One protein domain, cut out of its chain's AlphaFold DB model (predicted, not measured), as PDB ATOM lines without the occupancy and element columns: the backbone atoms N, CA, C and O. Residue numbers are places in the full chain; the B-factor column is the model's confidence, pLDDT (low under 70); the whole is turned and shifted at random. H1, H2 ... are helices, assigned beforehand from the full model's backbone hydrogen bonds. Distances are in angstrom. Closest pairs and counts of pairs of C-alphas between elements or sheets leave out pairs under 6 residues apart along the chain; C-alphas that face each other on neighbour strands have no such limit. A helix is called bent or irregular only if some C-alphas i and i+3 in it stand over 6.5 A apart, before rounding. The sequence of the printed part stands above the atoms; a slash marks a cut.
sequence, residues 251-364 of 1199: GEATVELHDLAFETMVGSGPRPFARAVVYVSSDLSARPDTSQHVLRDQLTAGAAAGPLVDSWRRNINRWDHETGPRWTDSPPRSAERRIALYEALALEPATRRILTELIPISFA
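AT A GLANCE: This is residues 251 to 364 of the 1199 residues of the protein "Z1 domain-containing protein" of Streptomyces auratus AGR0001 (UniProt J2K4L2). The longest helix, the kinked H4, runs side by side with H1, the two pointing the same way as one layer, and the four shorter helices H2, H3, H5 and H6 are spread over one side of that pair. H2 is set crosswise to H1, H5 crosswise to the last part of H4, and H3 and H6 run side by side, pointing the same way; the loop at Ser 285 and the tail ending at Ala 364 mark the two far ends. The printed part has 114 residues with six named helices, H1 to H6 in order along the chain, and no named strand, and its class is all helix. The whole is compact, with a radius of gyration of the C-alphas of 13.7 A and spans of 41 by 30 by 21 A.

HOW THE PARTS SIT: The hub is H4, residues 302 to 321, which touches three helices. It is irregular, with C-alphas 304 and 307 7.4 A apart, and has a kink of 42 degrees near residue 309. With residues 307 to 315 alone it touches H1, residues 252 to 263, the same way at a shallow tilt of 6 degrees; the closest C-alphas, of Val 255 and Leu 308, are 5.5 A apart. H4 and H3, residues 292 to 300, touch only at the corner by their link, the closest C-alphas, of Leu 299 and Ala 305, being 5.1 A apart. With residues 316 to 320 alone H4 touches H5, residues 335 to 344, about perpendicular at 74 degrees; the closest C-alphas, of Asp 320 and Arg 337, are 6.0 A apart. H3 touches H6, residues 349 to 358, the same way at a shallow tilt of 20 degrees, with the C-alphas of Arg 296 and Thr 351 closest at 6.2 A. H4 and H6 are close but not clearly touching, the closest C-alphas, of Val 309 and Leu 358, being 7.4 A apart. H1 touches H2, residues 273 to 280, with residues 257 to 262 alone, about perpendicular at 79 degrees; the C-alphas of Ala 261 and Ala 276 are closest at 5.0 A. H1 and H3, for instance, are apart. Every O i to N i+4 pair is within hydrogen-bond range in H1, H2, H3, H5 and H6, and 13 of 16 are in H4.

IN THESE COORDINATES: H4 is 27.4 A from first to last C-alpha; C-alpha 302 is at (30.652, 36.158, 9.990) and C-alpha 321 is at (51.774, 19.041, 6.678). H1 is 16.8 A long and begins with C-alpha 252 at (27.279, 23.478, 18.683). H6 is 14.4 A, H5 14.3 A, H3 12.2 A and H2 11.0 A long.

THE WHOLE: The two C-alphas farthest apart, of Ser 285 and Ala 364, are 44.3 A from each other. The printed part has no cut. The links from H2 to H3 and from H4 to H5 are long; the latter is residues 322 to 334. The mean pLDDT of the printed part is 75.0, and 31 residues are under 70, among them residues 300 to 307 and 360 to 364.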
ATOM      1  N   GLY A 251      24.435  25.922  15.490       55.16
ATOM      2  CA  GLY A 251      24.380  25.113  16.708       55.16
ATOM      3  C   GLY A 251      25.718  24.418  16.973       55.16
ATOM      4  O   GLY A 251      26.352  23.948  16.027       55.16
ATOM      5  N   GLU A 252      26.117  24.287  18.245       51.50
ATOM      6  CA  GLU A 252      27.279  23.478  18.683       51.50
ATOM      7  C   GLU A 252      27.295  22.080  18.034       51.50
ATOM      8  O   GLU A 252      28.348  21.589  17.629       51.50
ATOM      9  N   ALA A 253      26.110  21.498  17.824       59.69
ATOM     10  CA  ALA A 253      25.919  20.208  17.166       59.69
ATOM     11  C   ALA A 253      26.511  20.129  15.742       59.69
ATOM     12  O   ALA A 253      26.897  19.050  15.303       59.69
ATOM     13  N   THR A 254      26.607  21.243  15.004       71.50
ATOM     14  CA  THR A 254      27.173  21.250  13.645       71.50
ATOM     15  C   THR A 254      28.689  21.063  13.666       71.50
ATOM     16  O   THR A 254      29.216  20.315  12.844       71.50
ATOM     17  N   VAL A 255      29.396  21.713  14.595       69.31
ATOM     18  CA  VAL A 255      30.862  21.607  14.714       69.31
ATOM     19  C   VAL A 255      31.252  20.210  15.187       69.31
ATOM     20  O   VAL A 255      32.104  19.577  14.571       69.31
ATOM     21  N   GLU A 256      30.555  19.694  16.201       71.56
ATOM     22  CA  GLU A 256      30.766  18.345  16.739       71.56
ATOM     23  C   GLU A 256      30.601  17.269  15.655       71.56
ATOM     24  O   GLU A 256      31.434  16.375  15.516       71.56
ATOM     25  N   LEU A 257      29.578  17.404  14.808       80.12
ATOM     26  CA  LEU A 257      29.343  16.517  13.668       80.12
ATOM     27  C   LEU A 257      30.504  16.522  12.655       80.12
ATOM     28  O   LEU A 257      30.848  15.477  12.097       80.12
ATOM     29  N   HIS A 258      31.093  17.692  12.394       86.44
ATOM     30  CA  HIS A 258      32.237  17.827  11.491       86.44
ATOM     31  C   HIS A 258      33.498  17.215  12.107       86.44
ATOM     32  O   HIS A 258      34.195  16.464  11.423       86.44
ATOM     33  N   ASP A 259      33.757  17.475  13.390       76.81
ATOM     34  CA  ASP A 259      34.890  16.897  14.115       76.81
ATOM     35  C   ASP A 259      34.794  15.361  14.163       76.81
ATOM     36  O   ASP A 259      35.740  14.688  13.752       76.81
ATOM     37  N   LEU A 260      33.625  14.798  14.498       79.56
ATOM     38  CA  LEU A 260      33.352  13.354  14.418       79.56
ATOM     39  C   LEU A 260      33.621  12.802  13.012       79.56
ATOM     40  O   LEU A 260      34.253  11.756  12.845       79.56
ATOM     41  N   ALA A 261      33.173  13.501  11.965       84.62
ATOM     42  CA  ALA A 261      33.433  13.082  10.591       84.62
ATOM     43  C   ALA A 261      34.939  13.058  10.280       84.62
ATOM     44  O   ALA A 261      35.411  12.104   9.652       84.62
ATOM     45  N   PHE A 262      35.706  14.049  10.739       84.00
ATOM     46  CA  PHE A 262      37.159  14.081  10.581       84.00
ATOM     47  C   PHE A 262      37.881  12.996  11.388       84.00
ATOM     48  O   PHE A 262      38.850  12.424  10.883       84.00
ATOM     49  N   GLU A 263      37.410  12.658  12.589       76.88
ATOM     50  CA  GLU A 263      37.955  11.561  13.401       76.88
ATOM     51  C   GLU A 263      37.910  10.227  12.653       76.88
ATOM     52  O   GLU A 263      38.888   9.480  12.644       76.88
ATOM     53  N   THR A 264      36.834   9.966  11.904       82.12
ATOM     54  CA  THR A 264      36.739   8.746  11.083       82.12
ATOM     55  C   THR A 264      37.742   8.669   9.925       82.12
ATOM     56  O   THR A 264      37.826   7.638   9.256       82.12
ATOM     57  N   MET A 265      38.458   9.759   9.640       85.25
ATOM     58  CA  MET A 265      39.489   9.843   8.601       85.25
ATOM     59  C   MET A 265      40.911   9.759   9.176       85.25
ATOM     60  O   MET A 265      41.888   9.709   8.420       85.25
ATOM     61  N   VAL A 266      41.048   9.747  10.503       70.94
ATOM     62  CA  VAL A 266      42.340   9.628  11.182       70.94
ATOM     63  C   VAL A 266      42.945   8.256  10.866       70.94
ATOM     64  O   VAL A 266      42.302   7.219  11.005       70.94
ATOM     65  N   GLY A 267      44.186   8.243  10.373       66.25
ATOM     66  CA  GLY A 267      44.924   7.028  10.001       66.25
ATOM     67  C   GLY A 267      44.651   6.481   8.589       66.25
ATOM     68  O   GLY A 267      45.558   5.906   7.990       66.25
ATOM     69  N   SER A 268      43.456   6.685   8.018       74.50
ATOM     70  CA  SER A 268      43.145   6.285   6.629       74.50
ATOM     71  C   SER A 268      43.396   7.382   5.589       74.50
ATOM     72  O   SER A 268      43.463   7.081   4.399       74.50
ATOM     73  N   GLY A 269      43.522   8.638   6.027       82.00
ATOM     74  CA  GLY A 269      43.634   9.809   5.155       82.00
ATOM     75  C   GLY A 269      42.273  10.426   4.789       82.00
ATOM     76  O   GLY A 269      41.225   9.858   5.123       82.00
ATOM     77  N   PRO A 270      42.280  11.598   4.125       89.56
ATOM     78  CA  PRO A 270      41.076  12.304   3.707       89.56
ATOM     79  C   PRO A 270      40.247  11.461   2.732       89.56
ATOM     80  O   PRO A 270      40.771  10.755   1.870       89.56
ATOM     81  N   ARG A 271      38.925  11.550   2.868       90.19
ATOM     82  CA  ARG A 271      37.931  10.865   2.027       90.19
ATOM     83  C   ARG A 271      36.723  11.781   1.817       90.19
ATOM     84  O   ARG A 271      36.598  12.754   2.558       90.19
ATOM     85  N   PRO A 272      35.803  11.483   0.876       93.06
ATOM     86  CA  PRO A 272      34.699  12.385   0.558       93.06
ATOM     87  C   PRO A 272      33.928  12.828   1.808       93.06
ATOM     88  O   PRO A 272      33.293  12.000   2.468       93.06
ATOM     89  N   PHE A 273      33.987  14.125   2.132       90.00
ATOM     90  CA  PHE A 273      33.565  14.643   3.439       90.00
ATOM     91  C   PHE A 273      32.086  14.361   3.726       90.00
ATOM     92  O   PHE A 273      31.744  13.813   4.772       90.00
ATOM     93  N   ALA A 274      31.222  14.595   2.734       86.00
ATOM     94  CA  ALA A 274      29.790  14.316   2.827       86.00
ATOM     95  C   ALA A 274      29.484  12.859   3.226       86.00
ATOM     96  O   ALA A 274      28.555  12.604   3.987       86.00
ATOM     97  N   ARG A 275      30.287  11.883   2.772       85.81
ATOM     98  CA  ARG A 275      30.093  10.471   3.144       85.81
ATOM     99  C   ARG A 275      30.455  10.201   4.599       85.81
ATOM    100  O   ARG A 275      29.786   9.399   5.241       85.81
ATOM    101  N   ALA A 276      31.504  10.845   5.107       86.44
ATOM    102  CA  ALA A 276      31.900  10.705   6.504       86.44
ATOM    103  C   ALA A 276      30.853  11.315   7.442       86.44
ATOM    104  O   ALA A 276      30.492  10.675   8.424       86.44
ATOM    105  N   VAL A 277      30.291  12.475   7.086       85.38
ATOM    106  CA  VAL A 277      29.193  13.099   7.839       85.38
ATOM    107  C   VAL A 277      27.950  12.205   7.873       85.38
ATOM    108  O   VAL A 277      27.374  11.986   8.936       85.38
ATOM    109  N   VAL A 278      27.549  11.619   6.737       85.06
ATOM    110  CA  VAL A 278      26.421  10.664   6.688       85.06
ATOM    111  C   VAL A 278      26.681   9.431   7.559       85.06
ATOM    112  O   VAL A 278      25.762   8.916   8.188       85.06
ATOM    113  N   TYR A 279      27.926   8.957   7.613       84.00
ATOM    114  CA  TYR A 279      28.296   7.801   8.425       84.00
ATOM    115  C   TYR A 279      28.143   8.081   9.929       84.00
ATOM    116  O   TYR A 279      27.480   7.310  10.622       84.00
ATOM    117  N   VAL A 280      28.690   9.198  10.422       83.00
ATOM    118  CA  VAL A 280      28.629   9.552  11.856       83.00
ATOM    119  C   VAL A 280      27.251  10.042  12.307       83.00
ATOM    120  O   VAL A 280      26.953  10.021  13.493       83.00
ATOM    121  N   SER A 281      26.387  10.444  11.371       81.75
ATOM    122  CA  SER A 281      25.010  10.886  11.645       81.75
ATOM    123  C   SER A 281      23.952   9.791  11.507       81.75
ATOM    124  O   SER A 281      22.757  10.087  11.548       81.75
ATOM    125  N   SER A 282      24.365   8.534  11.328       74.50
ATOM    126  CA  SER A 282      23.457   7.418  11.033       74.50
ATOM    127  C   SER A 282      22.400   7.159  12.118       74.50
ATOM    128  O   SER A 282      21.299   6.730  11.772       74.50
ATOM    129  N   ASP A 283      22.689   7.511  13.375       70.56
ATOM    130  CA  ASP A 283      21.789   7.352  14.527       70.56
ATOM    131  C   ASP A 283      21.019   8.638  14.908       70.56
ATOM    132  O   ASP A 283      20.254   8.648  15.875       70.56
ATOM    133  N   LEU A 284      21.186   9.738  14.160       72.69
ATOM    134  CA  LEU A 284      20.476  10.994  14.426       72.69
ATOM    135  C   LEU A 284      19.042  10.960  13.873       72.69
ATOM    136  O   LEU A 284      18.780  10.487  12.767       72.69
ATOM    137  N   SER A 285      18.099  11.539  14.623       62.22
ATOM    138  CA  SER A 285      16.674  11.583  14.263       62.22
ATOM    139  C   SER A 285      16.368  12.401  13.000       62.22
ATOM    140  O   SER A 285      15.314  12.220  12.393       62.22
ATOM    141  N   ALA A 286      17.276  13.293  12.595       66.50
ATOM    142  CA  ALA A 286      17.212  14.056  11.353       66.50
ATOM    143  C   ALA A 286      18.553  13.953  10.618       66.50
ATOM    144  O   ALA A 286      19.612  14.119  11.225       66.50
ATOM    145  N   ARG A 287      18.514  13.687   9.306       67.38
ATOM    146  CA  ARG A 287      19.733  13.619   8.490       67.38
ATOM    147  C   ARG A 287      20.292  15.030   8.268       67.38
ATOM    148  O   ARG A 287      19.534  15.880   7.801       67.38
ATOM    149  N   PRO A 288      21.581  15.278   8.553       74.06
ATOM    150  CA  PRO A 288      22.204  16.570   8.292       74.06
ATOM    151  C   PRO A 288      22.295  16.837   6.783       74.06
ATOM    152  O   PRO A 288      22.546  15.921   5.996       74.06
ATOM    153  N   ASP A 289      22.101  18.093   6.375       76.69
ATOM    154  CA  ASP A 289      22.326  18.514   4.991       76.69
ATOM    155  C   ASP A 289      23.835  18.570   4.717       76.69
ATOM    156  O   ASP A 289      24.558  19.388   5.280       76.69
ATOM    157  N   THR A 290      24.321  17.666   3.866       79.44
ATOM    158  CA  THR A 290      25.739  17.584   3.489       79.44
ATOM    159  C   THR A 290      26.055  18.319   2.187       79.44
ATOM    160  O   THR A 290      27.102  18.073   1.580       79.44
ATOM    161  N   SER A 291      25.141  19.153   1.688       79.12
ATOM    162  CA  SER A 291      25.385  19.955   0.495       79.12
ATOM    163  C   SER A 291      26.483  20.987   0.758       79.12
ATOM    164  O   SER A 291      26.567  21.620   1.810       79.12
ATOM    165  N   GLN A 292      27.364  21.179  -0.224       82.00
ATOM    166  CA  GLN A 292      28.478  22.109  -0.050       82.00
ATOM    167  C   GLN A 292      28.041  23.577  -0.070       82.00
ATOM    168  O   GLN A 292      28.792  24.423   0.398       82.00
ATOM    169  N   HIS A 293      26.843  23.893  -0.572       74.06
ATOM    170  CA  HIS A 293      26.261  25.231  -0.439       74.06
ATOM    171  C   HIS A 293      26.028  25.583   1.029       74.06
ATOM    172  O   HIS A 293      26.510  26.618   1.471       74.06
ATOM    173  N   VAL A 294      25.404  24.683   1.794       78.69
ATOM    174  CA  VAL A 294      25.184  24.876   3.233       78.69
ATOM    175  C   VAL A 294      26.510  25.034   3.974       78.69
ATOM    176  O   VAL A 294      26.644  25.937   4.792       78.69
ATOM    177  N   LEU A 295      27.526  24.231   3.637       81.19
ATOM    178  CA  LEU A 295      28.867  24.398   4.206       81.19
ATOM    179  C   LEU A 295      29.456  25.789   3.908       81.19
ATOM    180  O   LEU A 295      30.040  26.409   4.791       81.19
ATOM    181  N   ARG A 296      29.318  26.294   2.677       83.88
ATOM    182  CA  ARG A 296      29.803  27.636   2.314       83.88
ATOM    183  C   ARG A 296      29.071  28.727   3.093       83.88
ATOM    184  O   ARG A 296      29.735  29.606   3.639       83.88
ATOM    185  N   ASP A 297      27.749  28.647   3.197       74.38
ATOM    186  CA  ASP A 297      26.949  29.603   3.973       74.38
ATOM    187  C   ASP A 297      27.410  29.623   5.435       74.38
ATOM    188  O   ASP A 297      27.705  30.679   5.990       74.38
ATOM    189  N   GLN A 298      27.598  28.440   6.026       78.31
ATOM    190  CA  GLN A 298      28.086  28.280   7.394       78.31
ATOM    191  C   GLN A 298      29.503  28.835   7.595       78.31
ATOM    192  O   GLN A 298      29.757  29.507   8.591       78.31
ATOM    193  N   LEU A 299      30.425  28.603   6.655       73.12
ATOM    194  CA  LEU A 299      31.796  29.130   6.713       73.12
ATOM    195  C   LEU A 299      31.866  30.653   6.518       73.12
ATOM    196  O   LEU A 299      32.848  31.274   6.918       73.12
ATOM    197  N   THR A 300      30.848  31.256   5.900       69.81
ATOM    198  CA  THR A 300      30.797  32.699   5.600       69.81
ATOM    199  C   THR A 300      29.867  33.492   6.524       69.81
ATOM    200  O   THR A 300      29.750  34.706   6.366       69.81
ATOM    201  N   ALA A 301      29.282  32.851   7.543       67.62
ATOM    202  CA  ALA A 301      28.335  33.430   8.506       67.62
ATOM    203  C   ALA A 301      28.963  34.406   9.536       67.62
ATOM    204  O   ALA A 301      28.548  34.476  10.696       67.62
ATOM    205  N   GLY A 302      29.992  35.163   9.143       58.72
ATOM    206  CA  GLY A 302      30.652  36.158   9.990       58.72
ATOM    207  C   GLY A 302      31.235  35.564  11.278       58.72
ATOM    208  O   GLY A 302      31.933  34.553  11.249       58.72
ATOM    209  N   ALA A 303      30.957  36.195  12.425       46.69
ATOM    210  CA  ALA A 303      31.495  35.777  13.724       46.69
ATOM    211  C   ALA A 303      31.040  34.367  14.158       46.69
ATOM    212  O   ALA A 303      31.781  33.680  14.859       46.69
ATOM    213  N   ALA A 304      29.861  33.912  13.715       53.53
ATOM    214  CA  ALA A 304      29.329  32.593  14.064       53.53
ATOM    215  C   ALA A 304      30.104  31.440  13.398       53.53
ATOM    216  O   ALA A 304      30.088  30.320  13.903       53.53
ATOM    217  N   ALA A 305      30.819  31.710  12.299       64.81
ATOM    218  CA  ALA A 305      31.584  30.709  11.559       64.81
ATOM    219  C   ALA A 305      32.890  30.286  12.253       64.81
ATOM    220  O   ALA A 305      33.439  29.238  11.914       64.81
ATOM    221  N   GLY A 306      33.397  31.080  13.208       58.34
ATOM    222  CA  GLY A 306      34.728  30.912  13.811       58.34
ATOM    223  C   GLY A 306      35.056  29.473  14.237       58.34
ATOM    224  O   GLY A 306      35.984  28.889  13.680       58.34
ATOM    225  N   PRO A 307      34.256  28.845  15.121       60.31
ATOM    226  CA  PRO A 307      34.513  27.478  15.584       60.31
ATOM    227  C   PRO A 307      34.562  26.432  14.458       60.31
ATOM    228  O   PRO A 307      35.370  25.501  14.497       60.31
ATOM    229  N   LEU A 308      33.719  26.592  13.431       73.94
ATOM    230  CA  LEU A 308      33.693  25.705  12.269       73.94
ATOM    231  C   LEU A 308      34.931  25.914  11.386       73.94
ATOM    232  O   LEU A 308      35.561  24.940  10.977       73.94
ATOM    233  N   VAL A 309      35.314  27.168  11.125       70.38
ATOM    234  CA  VAL A 309      36.541  27.506  10.385       70.38
ATOM    235  C   VAL A 309      37.772  26.938  11.092       70.38
ATOM    236  O   VAL A 309      38.638  26.369  10.427       70.38
ATOM    237  N   ASP A 310      37.827  27.013  12.421       59.59
ATOM    238  CA  ASP A 310      38.935  26.479  13.216       59.59
ATOM    239  C   ASP A 310      39.012  24.946  13.132       59.59
ATOM    240  O   ASP A 310      40.099  24.391  12.958       59.59
ATOM    241  N   SER A 311      37.869  24.246  13.179       73.50
ATOM    242  CA  SER A 311      37.800  22.790  12.956       73.50
ATOM    243  C   SER A 311      38.358  22.395  11.585       73.50
ATOM    244  O   SER A 311      39.248  21.539  11.488       73.50
ATOM    245  N   TRP A 312      37.911  23.063  10.520       85.06
ATOM    246  CA  TRP A 312      38.418  22.820   9.168       85.06
ATOM    247  C   TRP A 312      39.903  23.155   9.035       85.06
ATOM    248  O   TRP A 312      40.647  22.377   8.436       85.06
ATOM    249  N   ARG A 313      40.358  24.268   9.622       79.38
ATOM    250  CA  ARG A 313      41.764  24.691   9.612       79.38
ATOM    251  C   ARG A 313      42.671  23.643  10.235       79.38
ATOM    252  O   ARG A 313      43.644  23.243   9.597       79.38
ATOM    253  N   ARG A 314      42.339  23.169  11.442       71.19
ATOM    254  CA  ARG A 314      43.111  22.129  12.142       71.19
ATOM    255  C   ARG A 314      43.286  20.890  11.264       71.19
ATOM    256  O   ARG A 314      44.399  20.391  11.105       71.19
ATOM    257  N   ASN A 315      42.199  20.412  10.659       82.31
ATOM    258  CA  ASN A 315      42.216  19.184   9.867       82.31
ATOM    259  C   ASN A 315      42.908  19.356   8.505       82.31
ATOM    260  O   ASN A 315      43.698  18.492   8.122       82.31
ATOM    261  N   ILE A 316      42.681  20.472   7.802       85.00
ATOM    262  CA  ILE A 316      43.364  20.779   6.535       85.00
ATOM    263  C   ILE A 316      44.873  20.903   6.751       85.00
ATOM    264  O   ILE A 316      45.637  20.217   6.074       85.00
ATOM    265  N   ASN A 317      45.303  21.703   7.731       76.25
ATOM    266  CA  ASN A 317      46.725  21.893   8.021       76.25
ATOM    267  C   ASN A 317      47.393  20.568   8.418       76.25
ATOM    268  O   ASN A 317      48.489  20.266   7.948       76.25
ATOM    269  N   ARG A 318      46.713  19.721   9.208       78.44
ATOM    270  CA  ARG A 318      47.211  18.382   9.564       78.44
ATOM    271  C   ARG A 318      47.565  17.549   8.328       78.44
ATOM    272  O   ARG A 318      48.643  16.961   8.291       78.44
ATOM    273  N   TRP A 319      46.688  17.500   7.324       84.88
ATOM    274  CA  TRP A 319      46.923  16.732   6.095       84.88
ATOM    275  C   TRP A 319      47.902  17.402   5.133       84.88
ATOM    276  O   TRP A 319      48.713  16.716   4.504       84.88
ATOM    277  N   ASP A 320      47.884  18.729   5.034       79.31
ATOM    278  CA  ASP A 320      48.865  19.458   4.230       79.31
ATOM    279  C   ASP A 320      50.291  19.230   4.728       79.31
ATOM    280  O   ASP A 320      51.231  19.143   3.935       79.31
ATOM    281  N   HIS A 321      50.464  19.135   6.046       76.00
ATOM    282  CA  HIS A 321      51.774  19.041   6.678       76.00
ATOM    283  C   HIS A 321      52.266  17.592   6.816       76.00
ATOM    284  O   HIS A 321      53.438  17.383   7.129       76.00
ATOM    285  N   GLU A 322      51.400  16.598   6.591       75.38
ATOM    286  CA  GLU A 322      51.723  15.178   6.742       75.38
ATOM    287  C   GLU A 322      52.875  14.772   5.805       75.38
ATOM    288  O   GLU A 322      52.785  14.892   4.578       75.38
ATOM    289  N   THR A 323      53.976  14.281   6.375       70.44
ATOM    290  CA  THR A 323      55.149  13.819   5.623       70.44
ATOM    291  C   THR A 323      54.999  12.349   5.249       70.44
ATOM    292  O   THR A 323      54.928  11.497   6.130       70.44
ATOM    293  N   GLY A 324      54.997  12.055   3.947       72.56
ATOM    294  CA  GLY A 324      54.855  10.693   3.417       72.56
ATOM    295  C   GLY A 324      53.476  10.057   3.649       72.56
ATOM    296  O   GLY A 324      53.422   8.912   4.103       72.56
ATOM    297  N   PRO A 325      52.361  10.764   3.385       80.12
ATOM    298  CA  PRO A 325      51.032  10.207   3.594       80.12
ATOM    299  C   PRO A 325      50.753   9.047   2.634       80.12
ATOM    300  O   PRO A 325      51.187   9.045   1.486       80.12
ATOM    301  N   ARG A 326      49.921   8.094   3.055       80.06
ATOM    302  CA  ARG A 326      49.492   6.982   2.181       80.06
ATOM    303  C   ARG A 326      48.527   7.403   1.066       80.06
ATOM    304  O   ARG A 326      48.286   6.621   0.154       80.06
ATOM    305  N   TRP A 327      47.934   8.593   1.167       82.62
ATOM    306  CA  TRP A 327      46.847   9.049   0.297       82.62
ATOM    307  C   TRP A 327      47.304   9.969  -0.850       82.62
ATOM    308  O   TRP A 327      46.496  10.284  -1.721       82.62
ATOM    309  N   THR A 328      48.572  10.402  -0.883       85.56
ATOM    310  CA  THR A 328      49.113  11.251  -1.960       85.56
ATOM    311  C   THR A 328      50.644  11.206  -2.022       85.56
ATOM    312  O   THR A 328      51.303  11.129  -0.992       85.56
ATOM    313  N   ASP A 329      51.215  11.344  -3.222       81.56
ATOM    314  CA  ASP A 329      52.669  11.493  -3.425       81.56
ATOM    315  C   ASP A 329      53.119  12.968  -3.485       81.56
ATOM    316  O   ASP A 329      54.294  13.268  -3.702       81.56
ATOM    317  N   SER A 330      52.186  13.917  -3.336       72.69
ATOM    318  CA  SER A 330      52.490  15.353  -3.396       72.69
ATOM    319  C   SER A 330      53.425  15.788  -2.255       72.69
ATOM    320  O   SER A 330      53.297  15.277  -1.137       72.69
ATOM    321  N   PRO A 331      54.345  16.745  -2.475       70.06
ATOM    322  CA  PRO A 331      55.183  17.280  -1.403       70.06
ATOM    323  C   PRO A 331      54.333  17.910  -0.288       70.06
ATOM    324  O   PRO A 331      53.336  18.556  -0.593       70.06
ATOM    325  N   PRO A 332      54.685  17.755   1.002       76.06
ATOM    326  CA  PRO A 332      53.969  18.440   2.077       76.06
ATOM    327  C   PRO A 332      54.058  19.963   1.902       76.06
ATOM    328  O   PRO A 332      55.032  20.465   1.339       76.06
ATOM    329  N   ARG A 333      53.071  20.697   2.432       70.06
ATOM    330  CA  ARG A 333      53.029  22.176   2.440       70.06
ATOM    331  C   ARG A 333      53.071  22.825   1.052       70.06
ATOM    332  O   ARG A 333      53.625  23.907   0.883       70.06
ATOM    333  N   SER A 334      52.504  22.161   0.049       69.50
ATOM    334  CA  SER A 334      52.508  22.641  -1.334       69.50
ATOM    335  C   SER A 334      51.099  22.899  -1.868       69.50
ATOM    336  O   SER A 334      50.100  22.398  -1.340       69.50
ATOM    337  N   ALA A 335      51.008  23.673  -2.951       72.00
ATOM    338  CA  ALA A 335      49.742  23.882  -3.648       72.00
ATOM    339  C   ALA A 335      49.193  22.560  -4.209       72.00
ATOM    340  O   ALA A 335      47.998  22.288  -4.098       72.00
ATOM    341  N   GLU A 336      50.067  21.700  -4.741       69.62
ATOM    342  CA  GLU A 336      49.715  20.367  -5.237       69.62
ATOM    343  C   GLU A 336      49.125  19.494  -4.126       69.62
ATOM    344  O   GLU A 336      48.145  18.783  -4.356       69.62
ATOM    345  N   ARG A 337      49.671  19.583  -2.906       82.44
ATOM    346  CA  ARG A 337      49.137  18.882  -1.734       82.44
ATOM    347  C   ARG A 337      47.743  19.351  -1.360       82.44
ATOM    348  O   ARG A 337      46.858  18.514  -1.177       82.44
ATOM    349  N   ARG A 338      47.526  20.667  -1.307       84.12
ATOM    350  CA  ARG A 338      46.204  21.230  -1.012       84.12
ATOM    351  C   ARG A 338      45.168  20.815  -2.057       84.12
ATOM    352  O   ARG A 338      44.029  20.500  -1.715       84.12
ATOM    353  N   ILE A 339      45.563  20.786  -3.330       76.56
ATOM    354  CA  ILE A 339      44.705  20.326  -4.428       76.56
ATOM    355  C   ILE A 339      44.335  18.852  -4.233       76.56
ATOM    356  O   ILE A 339      43.145  18.533  -4.234       76.56
ATOM    357  N   ALA A 340      45.318  17.980  -3.988       76.38
ATOM    358  CA  ALA A 340      45.078  16.557  -3.745       76.38
ATOM    359  C   ALA A 340      44.157  16.326  -2.533       76.38
ATOM    360  O   ALA A 340      43.268  15.476  -2.579       76.38
ATOM    361  N   LEU A 341      44.323  17.113  -1.464       87.12
ATOM    362  CA  LEU A 341      43.455  17.076  -0.288       87.12
ATOM    363  C   LEU A 341      42.006  17.436  -0.642       87.12
ATOM    364  O   LEU A 341      41.075  16.708  -0.298       87.12
ATOM    365  N   TYR A 342      41.798  18.550  -1.344       88.56
ATOM    366  CA  TYR A 342      40.463  18.980  -1.757       88.56
ATOM    367  C   TYR A 342      39.775  17.983  -2.694       88.56
ATOM    368  O   TYR A 342      38.555  17.816  -2.625       88.56
ATOM    369  N   GLU A 343      40.539  17.313  -3.554       82.50
ATOM    370  CA  GLU A 343      40.043  16.226  -4.397       82.50
ATOM    371  C   GLU A 343      39.632  15.009  -3.566       82.50
ATOM    372  O   GLU A 343      38.527  14.496  -3.751       82.50
ATOM    373  N   ALA A 344      40.455  14.600  -2.597       88.38
ATOM    374  CA  ALA A 344      40.150  13.490  -1.697       88.38
ATOM    375  C   ALA A 344      38.903  13.755  -0.833       88.38
ATOM    376  O   ALA A 344      38.071  12.865  -0.649       88.38
ATOM    377  N   LEU A 345      38.722  14.995  -0.367       89.88
ATOM    378  CA  LEU A 345      37.526  15.444   0.356       89.88
ATOM    379  C   LEU A 345      36.292  15.628  -0.552       89.88
ATOM    380  O   LEU A 345      35.192  15.842  -0.039       89.88
ATOM    381  N   ALA A 346      36.451  15.491  -1.873       87.69
ATOM    382  CA  ALA A 346      35.426  15.688  -2.898       87.69
ATOM    383  C   ALA A 346      34.795  17.097  -2.888       87.69
ATOM    384  O   ALA A 346      33.589  17.251  -3.080       87.69
ATOM    385  N   LEU A 347      35.607  18.137  -2.671       83.25
ATOM    386  CA  LEU A 347      35.142  19.526  -2.588       83.25
ATOM    387  C   LEU A 347      34.928  20.153  -3.972       83.25
ATOM    388  O   LEU A 347      35.740  19.971  -4.880       83.25
ATOM    389  N   GLU A 348      33.862  20.935  -4.122       75.38
ATOM    390  CA  GLU A 348      33.541  21.723  -5.315       75.38
ATOM    391  C   GLU A 348      34.468  22.946  -5.441       75.38
ATOM    392  O   GLU A 348      34.880  23.503  -4.420       75.38
ATOM    393  N   PRO A 349      34.752  23.443  -6.662       65.81
ATOM    394  CA  PRO A 349      35.633  24.598  -6.869       65.81
ATOM    395  C   PRO A 349      35.273  25.842  -6.038       65.81
ATOM    396  O   PRO A 349      36.165  26.495  -5.498       65.81
ATOM    397  N   ALA A 350      33.979  26.147  -5.882       58.97
ATOM    398  CA  ALA A 350      33.517  27.283  -5.081       58.97
ATOM    399  C   ALA A 350      33.867  27.128  -3.589       58.97
ATOM    400  O   ALA A 350      34.329  28.074  -2.954       58.97
ATOM    401  N   THR A 351      33.711  25.920  -3.042       67.75
ATOM    402  CA  THR A 351      34.052  25.600  -1.648       67.75
ATOM    403  C   THR A 351      35.561  25.640  -1.426       67.75
ATOM    404  O   THR A 351      36.020  26.201  -0.435       67.75
ATOM    405  N   ARG A 352      36.345  25.113  -2.380       79.56
ATOM    406  CA  ARG A 352      37.818  25.171  -2.346       79.56
ATOM    407  C   ARG A 352      38.319  26.607  -2.260       79.56
ATOM    408  O   ARG A 352      39.231  26.882  -1.495       79.56
ATOM    409  N   ARG A 353      37.718  27.520  -3.031       67.00
ATOM    410  CA  ARG A 353      38.087  28.940  -3.031       67.00
ATOM    411  C   ARG A 353      37.879  29.575  -1.655       67.00
ATOM    412  O   ARG A 353      38.812  30.183  -1.146       67.00
ATOM    413  N   ILE A 354      36.700  29.382  -1.057       67.88
ATOM    414  CA  ILE A 354      36.379  29.903   0.282       67.88
ATOM    415  C   ILE A 354      37.336  29.326   1.327       67.88
ATOM    416  O   ILE A 354      37.923  30.075   2.099       67.88
ATOM    417  N   LEU A 355      37.557  28.009   1.320       75.06
ATOM    418  CA  LEU A 355      38.476  27.376   2.267       75.06
ATOM    419  C   LEU A 355      39.920  27.847   2.081       75.06
ATOM    420  O   LEU A 355      40.596  28.061   3.071       75.06
ATOM    421  N   THR A 356      40.401  28.061   0.855       72.38
ATOM    422  CA  THR A 356      41.757  28.592   0.630       72.38
ATOM    423  C   THR A 356      41.898  30.041   1.094       72.38
ATOM    424  O   THR A 356      42.958  30.416   1.582       72.38
ATOM    425  N   GLU A 357      40.847  30.851   0.958       65.88
ATOM    426  CA  GLU A 357      40.835  32.235   1.447       65.88
ATOM    427  C   GLU A 357      40.811  32.294   2.982       65.88
ATOM    428  O   GLU A 357      41.541  33.078   3.585       65.88
ATOM    429  N   LEU A 358      40.019  31.428   3.621       63.03
ATOM    430  CA  LEU A 358      39.901  31.347   5.081       63.03
ATOM    431  C   LEU A 358      41.068  30.597   5.746       63.03
ATOM    432  O   LEU A 358      41.375  30.832   6.917       63.03
ATOM    433  N   ILE A 359      41.690  29.667   5.018       71.75
ATOM    434  CA  ILE A 359      42.736  28.751   5.482       71.75
ATOM    435  C   ILE A 359      43.875  28.779   4.449       71.75
ATOM    436  O   ILE A 359      43.962  27.893   3.590       71.75
ATOM    437  N   PRO A 360      44.749  29.800   4.482       62.34
ATOM    438  CA  PRO A 360      45.875  29.886   3.559       62.34
ATOM    439  C   PRO A 360      46.847  28.713   3.751       62.34
ATOM    440  O   PRO A 360      46.929  28.115   4.824       62.34
ATOM    441  N   ILE A 361      47.580  28.360   2.694       64.75
ATOM    442  CA  ILE A 361      48.632  27.338   2.775       64.75
ATOM    443  C   ILE A 361      49.818  27.935   3.534       64.75
ATOM    444  O   ILE A 361      50.297  29.012   3.185       64.75
ATOM    445  N   SER A 362      50.311  27.226   4.549       64.38
ATOM    446  CA  SER A 362      51.595  27.553   5.167       64.38
ATOM    447  C   SER A 362      52.717  26.867   4.390       64.38
ATOM    448  O   SER A 362      52.863  25.649   4.459       64.38
ATOM    449  N   PHE A 363      53.497  27.643   3.634       63.06
ATOM    450  CA  PHE A 363      54.637  27.128   2.863       63.06
ATOM    451  C   PHE A 363      55.910  26.990   3.705       63.06
ATOM    452  O   PHE A 363      56.833  26.264   3.334       63.06
ATOM    453  N   ALA A 364      55.976  27.686   4.843       57.91
ATOM    454  CA  ALA A 364      57.122  27.636   5.739       57.91
ATOM    455  C   ALA A 364      57.338  26.215   6.275       57.91
ATOM    456  O   ALA A 364      56.386  25.518   6.624       57.91
TER     457      ALA A 364